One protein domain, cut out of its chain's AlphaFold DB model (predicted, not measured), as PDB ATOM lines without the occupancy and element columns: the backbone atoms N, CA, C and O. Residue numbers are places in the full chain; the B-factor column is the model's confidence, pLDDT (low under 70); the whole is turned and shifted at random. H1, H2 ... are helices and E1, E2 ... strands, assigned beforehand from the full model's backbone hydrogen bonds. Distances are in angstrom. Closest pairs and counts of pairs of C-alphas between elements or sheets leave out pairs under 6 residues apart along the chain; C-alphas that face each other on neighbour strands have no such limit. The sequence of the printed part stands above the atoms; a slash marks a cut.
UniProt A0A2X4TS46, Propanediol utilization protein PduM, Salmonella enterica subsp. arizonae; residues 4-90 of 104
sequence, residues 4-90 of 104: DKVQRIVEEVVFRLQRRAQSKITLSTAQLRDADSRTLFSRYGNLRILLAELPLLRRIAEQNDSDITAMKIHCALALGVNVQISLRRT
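This is residues 4 to 90 of the 104 residues of the protein "Propanediol utilization protein PduM" of Salmonella enterica subsp. arizonae (UniProt A0A2X4TS46). A three-stranded parallel sheet makes a wall, with H2, H3 and H5 gathered on one side of it and the other face bare, and H4 beside H5 near the strands' far ends. From this small body the long helix H1 reaches away as an arm, its residues 4 to 15 sticking out freely. The printed part has 87 residues with five named helices and three named strands, in the order H1 E1 H2 H3 E2 H4 H5 E3; the sheet's order is E1 E2 E3, and the class is mixed, helices and strands. The whole is loose, with a radius of gyration of the C-alphas of 15.1 A and spans of 55 by 25 by 20 A, the arm making the length.

Begin at E2, residues 46 to 52, the inner strand. E1, residues 24 to 28, is parallel to it at 21 degrees; look for N 27 and O 48, 2.9 A apart and within hydrogen-bond range. E3, residues 82 to 87, is parallel to E2 at 17 degrees, with N 49 and O 84 at 2.8 A. H2, residues 29 to 34, is on the sheet over E1, at a height over the sheet of 8.4 A, and stands up from it at 46 degrees. H3, residues 37 to 43, only grazes the sheet with residues 40 to 43; H5, residues 68 to 78, only grazes it with residues 73 to 77. E1, H2 H3, E2 and E2, H4 H5, E3 are strand-helix-strand units, two parallel neighbour strands joined through helices, each with a right-handed crossover; here H4 is residues 54 to 61. H5 touches H2, about perpendicular at 90 degrees, the closest C-alphas being Arg 33 and Thr 69, 5.2 A. H5 touches H4 at a steep tilt of 44 degrees, the same way, closest at C-alphas Ile 60 and Ala 70, 5.1 A. H1, residues 4 to 22, is close to H3 but not clearly touching, with C-alphas Arg 20 and Arg 43 closest at 5.6 A. In the five helices every O i to N i+4 pair is within hydrogen-bond range.

Find C-alpha 46 at (17.413, 123.361, -44.152); from there E2 runs 16.3 A. E1 spans 13.7 A, and E3 runs 16.5 A to C-alpha 87 at (30.921, 118.648, -35.008). Look at C-alpha 4, (-9.103, 134.442, -57.906), where H1 begins its 27.3 A. H5 spans 15.2 A, H4 10.5 A, H3 10.0 A and H2 8.9 A.

The C-alphas of Asp 4 and Thr 90 are the two farthest apart, 57.0 A. Without residues 4 to 15, the body spans 36 by 27 by 19 A. The printed part has no cut and no long link. Mean pLDDT of the printed part is 91.5, and no printed residue is under 70.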
ATOM      1  N   ASP A   4     -10.126 135.061 -57.045       90.94
ATOM      2  CA  ASP A   4      -9.103 134.442 -57.906       90.94
ATOM      3  C   ASP A   4      -7.685 134.987 -57.668       90.94
ATOM      4  O   ASP A   4      -6.689 134.268 -57.768       90.94
ATOM      5  N   LYS A   5      -7.567 136.289 -57.366       93.81
ATOM      6  CA  LYS A   5      -6.262 136.917 -57.108       93.81
ATOM      7  C   LYS A   5      -5.699 136.453 -55.770       93.81
ATOM      8  O   LYS A   5      -4.495 136.236 -55.674       93.81
ATOM      9  N   VAL A   6      -6.554 136.307 -54.758       95.19
ATOM     10  CA  VAL A   6      -6.151 135.790 -53.444       95.19
ATOM     11  C   VAL A   6      -5.732 134.330 -53.571       95.19
ATOM     12  O   VAL A   6      -4.648 133.980 -53.112       95.19
ATOM     13  N   GLN A   7      -6.522 133.516 -54.273       95.31
ATOM     14  CA  GLN A   7      -6.222 132.103 -54.490       95.31
ATOM     15  C   GLN A   7      -4.860 131.907 -55.169       95.31
ATOM     16  O   GLN A   7      -4.015 131.166 -54.668       95.31
ATOM     17  N   ARG A   8      -4.585 132.665 -56.236       95.94
ATOM     18  CA  ARG A   8      -3.290 132.613 -56.929       95.94
ATOM     19  C   ARG A   8      -2.109 133.004 -56.033       95.94
ATOM     20  O   ARG A   8      -1.023 132.445 -56.166       95.94
ATOM     21  N   ILE A   9      -2.295 133.972 -55.130       95.88
ATOM     22  CA  ILE A   9      -1.256 134.361 -54.163       95.88
ATOM     23  C   ILE A   9      -1.003 133.221 -53.176       95.88
ATOM     24  O   ILE A   9       0.153 132.902 -52.905       95.88
ATOM     25  N   VAL A  10      -2.062 132.603 -52.650       96.56
ATOM     26  CA  VAL A  10      -1.945 131.486 -51.705       96.56
ATOM     27  C   VAL A  10      -1.213 130.312 -52.351       96.56
ATOM     28  O   VAL A  10      -0.258 129.807 -51.765       96.56
ATOM     29  N   GLU A  11      -1.594 129.925 -53.568       97.19
ATOM     30  CA  GLU A  11      -0.943 128.844 -54.317       97.19
ATOM     31  C   GLU A  11       0.552 129.104 -54.521       97.19
ATOM     32  O   GLU A  11       1.379 128.238 -54.232       97.19
ATOM     33  N   GLU A  12       0.919 130.320 -54.933       96.12
ATOM     34  CA  GLU A  12       2.321 130.699 -55.123       96.12
ATOM     35  C   GLU A  12       3.103 130.687 -53.798       96.12
ATOM     36  O   GLU A  12       4.244 130.220 -53.744       96.12
ATOM     37  N   VAL A  13       2.505 131.175 -52.707       94.06
ATOM     38  CA  VAL A  13       3.133 131.160 -51.377       94.06
ATOM     39  C   VAL A  13       3.352 129.725 -50.904       94.06
ATOM     40  O   VAL A  13       4.461 129.391 -50.481       94.06
ATOM     41  N   VAL A  14       2.339 128.862 -51.013       95.19
ATOM     42  CA  VAL A  14       2.438 127.444 -50.638       95.19
ATOM     43  C   VAL A  14       3.513 126.751 -51.467       95.19
ATOM     44  O   VAL A  14       4.389 126.094 -50.899       95.19
ATOM     45  N   PHE A  15       3.516 126.957 -52.786       94.38
ATOM     46  CA  PHE A  15       4.521 126.393 -53.682       94.38
ATOM     47  C   PHE A  15       5.943 126.805 -53.274       94.38
ATOM     48  O   PHE A  15       6.836 125.960 -53.148       94.38
ATOM     49  N   ARG A  16       6.162 128.095 -52.985       90.88
ATOM     50  CA  ARG A  16       7.464 128.605 -52.523       90.88
ATOM     51  C   ARG A  16       7.874 128.039 -51.170       90.88
ATOM     52  O   ARG A  16       9.046 127.711 -50.992       90.88
ATOM     53  N   LEU A  17       6.942 127.904 -50.229       90.62
ATOM     54  CA  LEU A  17       7.226 127.338 -48.910       90.62
ATOM     55  C   LEU A  17       7.595 125.854 -48.998       90.62
ATOM     56  O   LEU A  17       8.577 125.442 -48.382       90.62
ATOM     57  N   GLN A  18       6.887 125.070 -49.813       91.69
ATOM     58  CA  GLN A  18       7.209 123.659 -50.056       91.69
ATOM     59  C   GLN A  18       8.587 123.503 -50.712       91.69
ATOM     60  O   GLN A  18       9.433 122.745 -50.232       91.69
ATOM     61  N   ARG A  19       8.857 124.292 -51.758       91.56
ATOM     62  CA  ARG A  19      10.173 124.387 -52.408       91.56
ATOM     63  C   ARG A  19      11.281 124.722 -51.409       91.56
ATOM     64  O   ARG A  19      12.333 124.081 -51.415       91.56
ATOM     65  N   ARG A  20      11.053 125.715 -50.545       92.62
ATOM     66  CA  ARG A  20      11.999 126.123 -49.498       92.62
ATOM     67  C   ARG A  20      12.244 124.985 -48.511       92.62
ATOM     68  O   ARG A  20      13.398 124.692 -48.223       92.62
ATOM     69  N   ALA A  21      11.192 124.315 -48.042       89.25
ATOM     70  CA  ALA A  21      11.281 123.210 -47.086       89.25
ATOM     71  C   ALA A  21      12.110 122.022 -47.606       89.25
ATOM     72  O   ALA A  21      12.756 121.339 -46.817       89.25
ATOM     73  N   GLN A  22      12.146 121.804 -48.922       91.94
ATOM     74  CA  GLN A  22      12.984 120.780 -49.561       91.94
ATOM     75  C   GLN A  22      14.402 121.275 -49.883       91.94
ATOM     76  O   GLN A  22      15.312 120.484 -50.128       91.94
ATOM     77  N   SER A  23      14.611 122.591 -49.882       93.81
ATOM     78  CA  SER A  23      15.892 123.200 -50.217       93.81
ATOM     79  C   SER A  23      16.840 123.142 -49.022       93.81
ATOM     80  O   SER A  23      16.515 123.578 -47.912       93.81
ATOM     81  N   LYS A  24      18.044 122.624 -49.268       95.44
ATOM     82  CA  LYS A  24      19.113 122.495 -48.280       95.44
ATOM     83  C   LYS A  24      20.366 123.223 -48.741       95.44
ATOM     84  O   LYS A  24      20.759 123.097 -49.896       95.44
ATOM     85  N   ILE A  25      21.026 123.907 -47.816       96.06
ATOM     86  CA  ILE A  25      22.360 124.465 -48.023       96.06
ATOM     87  C   ILE A  25      23.319 123.947 -46.959       96.06
ATOM     88  O   ILE A  25      22.932 123.707 -45.815       96.06
ATOM     89  N   THR A  26      24.570 123.732 -47.353       96.56
ATOM     90  CA  THR A  26      25.641 123.305 -46.453       96.56
ATOM     91  C   THR A  26      26.735 124.360 -46.468       96.56
ATOM     92  O   THR A  26      27.233 124.682 -47.541       96.56
ATOM     93  N   LEU A  27      27.081 124.899 -45.300       95.81
ATOM     94  CA  LEU A  27      28.050 125.982 -45.140       95.81
ATOM     95  C   LEU A  27      29.054 125.671 -44.030       95.81
ATOM     96  O   LEU A  27      28.733 124.984 -43.062       95.81
ATOM     97  N   SER A  28      30.257 126.225 -44.135       93.81
ATOM     98  CA  SER A  28      31.145 126.386 -42.983       93.81
ATOM     99  C   SER A  28      30.694 127.557 -42.100       93.81
ATOM    100  O   SER A  28      29.874 128.390 -42.494       93.81
ATOM    101  N   THR A  29      31.257 127.653 -40.898       91.31
ATOM    102  CA  THR A  29      31.014 128.781 -39.983       91.31
ATOM    103  C   THR A  29      31.443 130.126 -40.584       91.31
ATOM    104  O   THR A  29      30.731 131.116 -40.422       91.31
ATOM    105  N   ALA A  30      32.554 130.150 -41.328       92.12
ATOM    106  CA  ALA A  30      33.034 131.332 -42.043       92.12
ATOM    107  C   ALA A  30      32.065 131.739 -43.162       92.12
ATOM    108  O   ALA A  30      31.612 132.876 -43.208       92.12
ATOM    109  N   GLN A  31      31.630 130.784 -43.989       94.38
ATOM    110  CA  GLN A  31      30.662 131.071 -45.052       94.38
ATOM    111  C   GLN A  31      29.323 131.571 -44.498       94.38
ATOM    112  O   GLN A  31      28.711 132.461 -45.080       94.38
ATOM    113  N   LEU A  32      28.864 131.037 -43.361       93.81
ATOM    114  CA  LEU A  32      27.654 131.530 -42.704       93.81
ATOM    115  C   LEU A  32      27.822 132.969 -42.195       93.81
ATOM    116  O   LEU A  32      26.879 133.762 -42.263       93.81
ATOM    117  N   ARG A  33      29.016 133.334 -41.715       92.81
ATOM    118  CA  ARG A  33      29.332 134.706 -41.297       92.81
ATOM    119  C   ARG A  33      29.251 135.694 -42.460       92.81
ATOM    120  O   ARG A  33      28.686 136.768 -42.271       92.81
ATOM    121  N   ASP A  34      29.694 135.299 -43.645       93.94
ATOM    122  CA  ASP A  34      29.754 136.190 -44.810       93.94
ATOM    123  C   ASP A  34      28.460 136.190 -45.641       93.94
ATOM    124  O   ASP A  34      28.169 137.145 -46.355       93.94
ATOM    125  N   ALA A  35      27.639 135.140 -45.535       93.25
ATOM    126  CA  ALA A  35      26.413 135.012 -46.318       93.25
ATOM    127  C   ALA A  35      25.343 136.055 -45.948       93.25
ATOM    128  O   ALA A  35      25.065 136.303 -44.771       93.25
ATOM    129  N   ASP A  36      24.649 136.593 -46.951       93.88
ATOM    130  CA  ASP A  36      23.476 137.436 -46.721       93.88
ATOM    131  C   ASP A  36      22.327 136.616 -46.105       93.88
ATOM    132  O   ASP A  36      21.852 135.627 -46.663       93.88
ATOM    133  N   SER A  37      21.870 137.025 -44.922       90.75
ATOM    134  CA  SER A  37      20.913 136.240 -44.126       90.75
ATOM    135  C   SER A  37      19.518 136.212 -44.748       90.75
ATOM    136  O   SER A  37      18.826 135.195 -44.691       90.75
ATOM    137  N   ARG A  38      19.106 137.311 -45.389       89.25
ATOM    138  CA  ARG A  38      17.764 137.449 -45.961       89.25
ATOM    139  C   ARG A  38      17.574 136.520 -47.155       89.25
ATOM    140  O   ARG A  38      16.571 135.809 -47.241       89.25
ATOM    141  N   THR A  39      18.534 136.501 -48.070       91.06
ATOM    142  CA  THR A  39      18.528 135.608 -49.236       91.06
ATOM    143  C   THR A  39      18.697 134.153 -48.825       91.06
ATOM    144  O   THR A  39      18.022 133.279 -49.372       91.06
ATOM    145  N   LEU A  40      19.530 133.880 -47.820       92.44
ATOM    146  CA  LEU A  40      19.768 132.520 -47.358       92.44
ATOM    147  C   LEU A  40      18.508 131.890 -46.742       92.44
ATOM    148  O   LEU A  40      18.063 130.837 -47.200       92.44
ATOM    149  N   PHE A  41      17.886 132.548 -45.760       90.88
ATOM    150  CA  PHE A  41      16.742 131.980 -45.034       90.88
ATOM    151  C   PHE A  41      15.421 132.044 -45.812       90.88
ATOM    152  O   PHE A  41      14.492 131.291 -45.523       90.88
ATOM    153  N   SER A  42      15.323 132.894 -46.839       89.25
ATOM    154  CA  SER A  42      14.177 132.873 -47.760       89.25
ATOM    155  C   SER A  42      14.251 131.725 -48.770       89.25
ATOM    156  O   SER A  42      13.209 131.230 -49.201       89.25
ATOM    157  N   ARG A  43      15.461 131.271 -49.123       91.19
ATOM    158  CA  ARG A  43      15.686 130.248 -50.154       91.19
ATOM    159  C   ARG A  43      15.814 128.830 -49.604       91.19
ATOM    160  O   ARG A  43      15.407 127.891 -50.283       91.19
ATOM    161  N   TYR A  44      16.354 128.665 -48.398       94.94
ATOM    162  CA  TYR A  44      16.653 127.351 -47.827       94.94
ATOM    163  C   TYR A  44      15.892 127.119 -46.523       94.94
ATOM    164  O   TYR A  44      15.985 127.908 -45.590       94.94
ATOM    165  N   GLY A  45      15.155 126.011 -46.460       94.00
ATOM    166  CA  GLY A  45      14.461 125.551 -45.258       94.00
ATOM    167  C   GLY A  45      15.327 124.655 -44.378       94.00
ATOM    168  O   GLY A  45      14.989 124.441 -43.219       94.00
ATOM    169  N   ASN A  46      16.451 124.159 -44.904       96.00
ATOM    170  CA  ASN A  46      17.413 123.361 -44.152       96.00
ATOM    171  C   ASN A  46      18.821 123.947 -44.298       96.00
ATOM    172  O   ASN A  46      19.371 124.021 -45.399       96.00
ATOM    173  N   LEU A  47      19.431 124.313 -43.179       95.69
ATOM    174  CA  LEU A  47      20.805 124.780 -43.088       95.69
ATOM    175  C   LEU A  47      21.649 123.713 -42.391       95.69
ATOM    176  O   LEU A  47      21.361 123.327 -41.263       95.69
ATOM    177  N   ARG A  48      22.722 123.255 -43.035       95.94
ATOM    178  CA  ARG A  48      23.729 122.392 -42.412       95.94
ATOM    179  C   ARG A  48      25.034 123.154 -42.225       95.94
ATOM    180  O   ARG A  48      25.625 123.602 -43.201       95.94
ATOM    181  N   ILE A  49      25.508 123.246 -40.990       94.69
ATOM    182  CA  ILE A  49      26.770 123.893 -40.630       94.69
ATOM    183  C   ILE A  49      27.824 122.808 -40.424       94.69
ATOM    184  O   ILE A  49      27.646 121.905 -39.604       94.69
ATOM    185  N   LEU A  50      28.909 122.867 -41.193       92.50
ATOM    186  CA  LEU A  50      30.000 121.900 -41.134       92.50
ATOM    187  C   LEU A  50      31.078 122.321 -40.142       92.50
ATOM    188  O   LEU A  50      31.501 123.476 -40.134       92.50
ATOM    189  N   LEU A  51      31.575 121.329 -39.398       84.75
ATOM    190  CA  LEU A  51      32.766 121.416 -38.552       84.75
ATOM    191  C   LEU A  51      32.713 122.604 -37.583       84.75
ATOM    192  O   LEU A  51      33.681 123.348 -37.456       84.75
ATOM    193  N   ALA A  52      31.569 122.793 -36.921       85.69
ATOM    194  CA  ALA A  52      31.450 123.819 -35.897       85.69
ATOM    195  C   ALA A  52      32.357 123.486 -34.703       85.69
ATOM    196  O   ALA A  52      32.447 122.336 -34.268       85.69
ATOM    197  N   GLU A  53      33.020 124.513 -34.183       87.56
ATOM    198  CA  GLU A  53      33.899 124.413 -33.022       87.56
ATOM    199  C   GLU A  53      33.106 124.650 -31.724       87.56
ATOM    200  O   GLU A  53      32.077 125.334 -31.720       87.56
ATOM    201  N   LEU A  54      33.599 124.122 -30.598       87.44
ATOM    202  CA  LEU A  54      32.929 124.246 -29.292       87.44
ATOM    203  C   LEU A  54      32.638 125.694 -28.850       87.44
ATOM    204  O   LEU A  54      31.562 125.917 -28.292       87.44
ATOM    205  N   PRO A  55      33.507 126.696 -29.105       88.31
ATOM    206  CA  PRO A  55      33.196 128.080 -28.760       88.31
ATOM    207  C   PRO A  55      31.919 128.586 -29.430       88.31
ATOM    208  O   PRO A  55      31.124 129.253 -28.778       88.31
ATOM    209  N   LEU A  56      31.673 128.223 -30.694       88.19
ATOM    210  CA  LEU A  56      30.454 128.625 -31.396       88.19
ATOM    211  C   LEU A  56      29.213 127.998 -30.751       88.19
ATOM    212  O   LEU A  56      28.230 128.695 -30.525       88.19
ATOM    213  N   LEU A  57      29.268 126.708 -30.402       89.31
ATOM    214  CA  LEU A  57      28.169 126.052 -29.686       89.31
ATOM    215  C   LEU A  57      27.854 126.740 -28.363       89.31
ATOM    216  O   LEU A  57      26.688 126.934 -28.030       89.31
ATOM    217  N   ARG A  58      28.895 127.129 -27.624       89.81
ATOM    218  CA  ARG A  58      28.744 127.869 -26.376       89.81
ATOM    219  C   ARG A  58      28.060 129.216 -26.609       89.81
ATOM    220  O   ARG A  58      27.134 129.534 -25.879       89.81
ATOM    221  N   ARG A  59      28.448 129.968 -27.646       91.62
ATOM    222  CA  ARG A  59      27.793 131.243 -28.000       91.62
ATOM    223  C   ARG A  59      26.319 131.075 -28.358       91.62
ATOM    224  O   ARG A  59      25.515 131.888 -27.923       91.62
ATOM    225  N   ILE A  60      25.974 130.007 -29.078       91.00
ATOM    226  CA  ILE A  60      24.576 129.660 -29.377       91.00
ATOM    227  C   ILE A  60      23.816 129.333 -28.081       91.00
ATOM    228  O   ILE A  60      22.692 129.783 -27.892       91.00
ATOM    229  N   ALA A  61      24.415 128.557 -27.173       89.75
ATOM    230  CA  ALA A  61      23.775 128.186 -25.910       89.75
ATOM    231  C   ALA A  61      23.585 129.384 -24.963       89.75
ATOM    232  O   ALA A  61      22.566 129.478 -24.289       89.75
ATOM    233  N   GLU A  62      24.552 130.302 -24.935       90.06
ATOM    234  CA  GLU A  62      24.526 131.523 -24.120       90.06
ATOM    235  C   GLU A  62      23.646 132.633 -24.721       90.06
ATOM    236  O   GLU A  62      23.524 133.681 -24.095       90.06
ATOM    237  N   GLN A  63      23.061 132.436 -25.913       82.81
ATOM    238  CA  GLN A  63      22.356 133.485 -26.672       82.81
ATOM    239  C   GLN A  63      23.196 134.763 -26.797       82.81
ATOM    240  O   GLN A  63      22.718 135.878 -26.610       82.81
ATOM    241  N   ASN A  64      24.495 134.601 -27.053       79.31
ATOM    242  CA  ASN A  64      25.392 135.741 -27.105       79.31
ATOM    243  C   ASN A  64      25.277 136.461 -28.457       79.31
ATOM    244  O   ASN A  64      25.881 136.042 -29.450       79.31
ATOM    245  N   ASP A  65      24.573 137.591 -28.452       75.25
ATOM    246  CA  ASP A  65      24.343 138.446 -29.620       75.25
ATOM    247  C   ASP A  65      25.612 139.123 -30.173       75.25
ATOM    248  O   ASP A  65      25.585 139.689 -31.266       75.25
ATOM    249  N   SER A  66      26.754 139.048 -29.476       84.25
ATOM    250  CA  SER A  66      28.013 139.612 -29.980       84.25
ATOM    251  C   SER A  66      28.621 138.807 -31.138       84.25
ATOM    252  O   SER A  66      29.472 139.320 -31.863       84.25
ATOM    253  N   ASP A  67      28.259 137.528 -31.289       90.12
ATOM    254  CA  ASP A  67      28.762 136.675 -32.370       90.12
ATOM    255  C   ASP A  67      27.770 136.641 -33.542       90.12
ATOM    256  O   ASP A  67      26.686 136.064 -33.455       90.12
ATOM    257  N   ILE A  68      28.172 137.222 -34.679       91.56
ATOM    258  CA  ILE A  68      27.352 137.304 -35.900       91.56
ATOM    259  C   ILE A  68      26.877 135.918 -36.361       91.56
ATOM    260  O   ILE A  68      25.760 135.774 -36.855       91.56
ATOM    261  N   THR A  69      27.711 134.886 -36.233       92.50
ATOM    262  CA  THR A  69      27.367 133.531 -36.667       92.50
ATOM    263  C   THR A  69      26.317 132.922 -35.736       92.50
ATOM    264  O   THR A  69      25.357 132.332 -36.230       92.50
ATOM    265  N   ALA A  70      26.452 133.098 -34.418       93.31
ATOM    266  CA  ALA A  70      25.439 132.666 -33.450       93.31
ATOM    267  C   ALA A  70      24.108 133.407 -33.665       93.31
ATOM    268  O   ALA A  70      23.067 132.762 -33.794       93.31
ATOM    269  N   MET A  71      24.150 134.733 -33.833       93.31
ATOM    270  CA  MET A  71      22.976 135.558 -34.138       93.31
ATOM    271  C   MET A  71      22.245 135.054 -35.391       93.31
ATOM    272  O   MET A  71      21.035 134.840 -35.365       93.31
ATOM    273  N   LYS A  72      22.968 134.772 -36.482       94.25
ATOM    274  CA  LYS A  72      22.365 134.223 -37.710       94.25
ATOM    275  C   LYS A  72      21.704 132.865 -37.493       94.25
ATOM    276  O   LYS A  72      20.673 132.599 -38.106       94.25
ATOM    277  N   ILE A  73      22.265 132.013 -36.637       94.19
ATOM    278  CA  ILE A  73      21.658 130.722 -36.282       94.19
ATOM    279  C   ILE A  73      20.355 130.942 -35.510       94.19
ATOM    280  O   ILE A  73      19.348 130.320 -35.844       94.19
ATOM    281  N   HIS A  74      20.337 131.863 -34.544       93.44
ATOM    282  CA  HIS A  74      19.114 132.229 -33.827       93.44
ATOM    283  C   HIS A  74      18.045 132.792 -34.770       93.44
ATOM    284  O   HIS A  74      16.895 132.355 -34.715       93.44
ATOM    285  N   CYS A  75      18.420 133.673 -35.704       92.62
ATOM    286  CA  CYS A  75      17.504 134.170 -36.733       92.62
ATOM    287  C   CYS A  75      16.957 133.042 -37.619       92.62
ATOM    288  O   CYS A  75      15.762 133.015 -37.903       92.62
ATOM    289  N   ALA A  76      17.804 132.099 -38.045       93.75
ATOM    290  CA  ALA A  76      17.379 130.955 -38.850       93.75
ATOM    291  C   ALA A  76      16.296 130.139 -38.124       93.75
ATOM    292  O   ALA A  76      15.241 129.857 -38.693       93.75
ATOM    293  N   LEU A  77      16.539 129.816 -36.851       93.50
ATOM    294  CA  LEU A  77      15.606 129.065 -36.012       93.50
ATOM    295  C   LEU A  77      14.284 129.820 -35.816       93.50
ATOM    296  O   LEU A  77      13.219 129.231 -35.988       93.50
ATOM    297  N   ALA A  78      14.342 131.127 -35.543       92.50
ATOM    298  CA  ALA A  78      13.153 131.971 -35.404       92.50
ATOM    299  C   ALA A  78      12.308 132.039 -36.692       92.50
ATOM    300  O   ALA A  78      11.088 132.167 -36.630       92.50
ATOM    301  N   LEU A  79      12.938 131.905 -37.865       91.00
ATOM    302  CA  LEU A  79      12.273 131.867 -39.175       91.00
ATOM    303  C   LEU A  79      11.771 130.464 -39.576       91.00
ATOM    304  O   LEU A  79      11.277 130.276 -40.697       91.00
ATOM    305  N   GLY A  80      11.904 129.475 -38.687       91.00
ATOM    306  CA  GLY A  80      11.494 128.092 -38.928       91.00
ATOM    307  C   GLY A  80      12.424 127.326 -39.872       91.00
ATOM    308  O   GLY A  80      11.990 126.373 -40.519       91.00
ATOM    309  N   VAL A  81      13.686 127.748 -40.004       93.50
ATOM    310  CA  VAL A  81      14.716 126.999 -40.737       93.50
ATOM    311  C   VAL A  81      15.240 125.878 -39.843       93.50
ATOM    312  O   VAL A  81      15.634 126.106 -38.701       93.50
ATOM    313  N   ASN A  82      15.304 124.662 -40.378       94.94
ATOM    314  CA  ASN A  82      15.931 123.534 -39.705       94.94
ATOM    315  C   ASN A  82      17.459 123.684 -39.745       94.94
ATOM    316  O   ASN A  82      18.047 123.689 -40.829       94.94
ATOM    317  N   VAL A  83      18.105 123.791 -38.582       95.25
ATOM    318  CA  VAL A  83      19.562 123.942 -38.473       95.25
ATOM    319  C   VAL A  83      20.197 122.650 -37.966       95.25
ATOM    320  O   VAL A  83      19.967 122.218 -36.842       95.25
ATOM    321  N   GLN A  84      21.061 122.054 -38.785       95.38
ATOM    322  CA  GLN A  84      21.881 120.896 -38.434       95.38
ATOM    323  C   GLN A  84      23.328 121.328 -38.221       95.38
ATOM    324  O   GLN A  84      23.958 121.853 -39.138       95.38
ATOM    325  N   ILE A  85      23.893 121.047 -37.049       93.00
ATOM    326  CA  ILE A  85      25.286 121.378 -36.733       93.00
ATOM    327  C   ILE A  85      26.107 120.090 -36.699       93.00
ATOM    328  O   ILE A  85      25.816 119.172 -35.940       93.00
ATOM    329  N   SER A  86      27.125 120.001 -37.552       91.00
ATOM    330  CA  SER A  86      28.071 118.882 -37.568       91.00
ATOM    331  C   SER A  86      29.339 119.267 -36.805       91.00
ATOM    332  O   SER A  86      29.973 120.270 -37.129       91.00
ATOM    333  N   LEU A  87      29.721 118.453 -35.823       86.12
ATOM    334  CA  LEU A  87      30.921 118.648 -35.008       86.12
ATOM    335  C   LEU A  87      32.055 117.742 -35.475       86.12
ATOM    336  O   LEU A  87      31.825 116.652 -36.004       86.12
ATOM    337  N   ARG A  88      33.296 118.177 -35.251       81.81
ATOM    338  CA  ARG A  88      34.462 117.304 -35.422       81.81
ATOM    339  C   ARG A  88      34.409 116.190 -34.381       81.81
ATOM    340  O   ARG A  88      34.217 116.453 -33.199       81.81
ATOM    341  N   ARG A  89      34.649 114.945 -34.808       77.00
ATOM    342  CA  ARG A  89      34.665 113.770 -33.917       77.00
ATOM    343  C   ARG A  89      35.665 113.920 -32.765       77.00
ATOM    344  O   ARG A  89      35.409 113.429 -31.675       77.00
ATOM    345  N   THR A  90      36.766 114.632 -32.992       78.94
ATOM    346  CA  THR A  90      37.780 114.930 -31.971       78.94
ATOM    347  C   THR A  90      37.241 115.772 -30.815       78.94
ATOM    348  O   THR A  90      37.740 115.651 -29.704       78.94
TER     349      THR A  90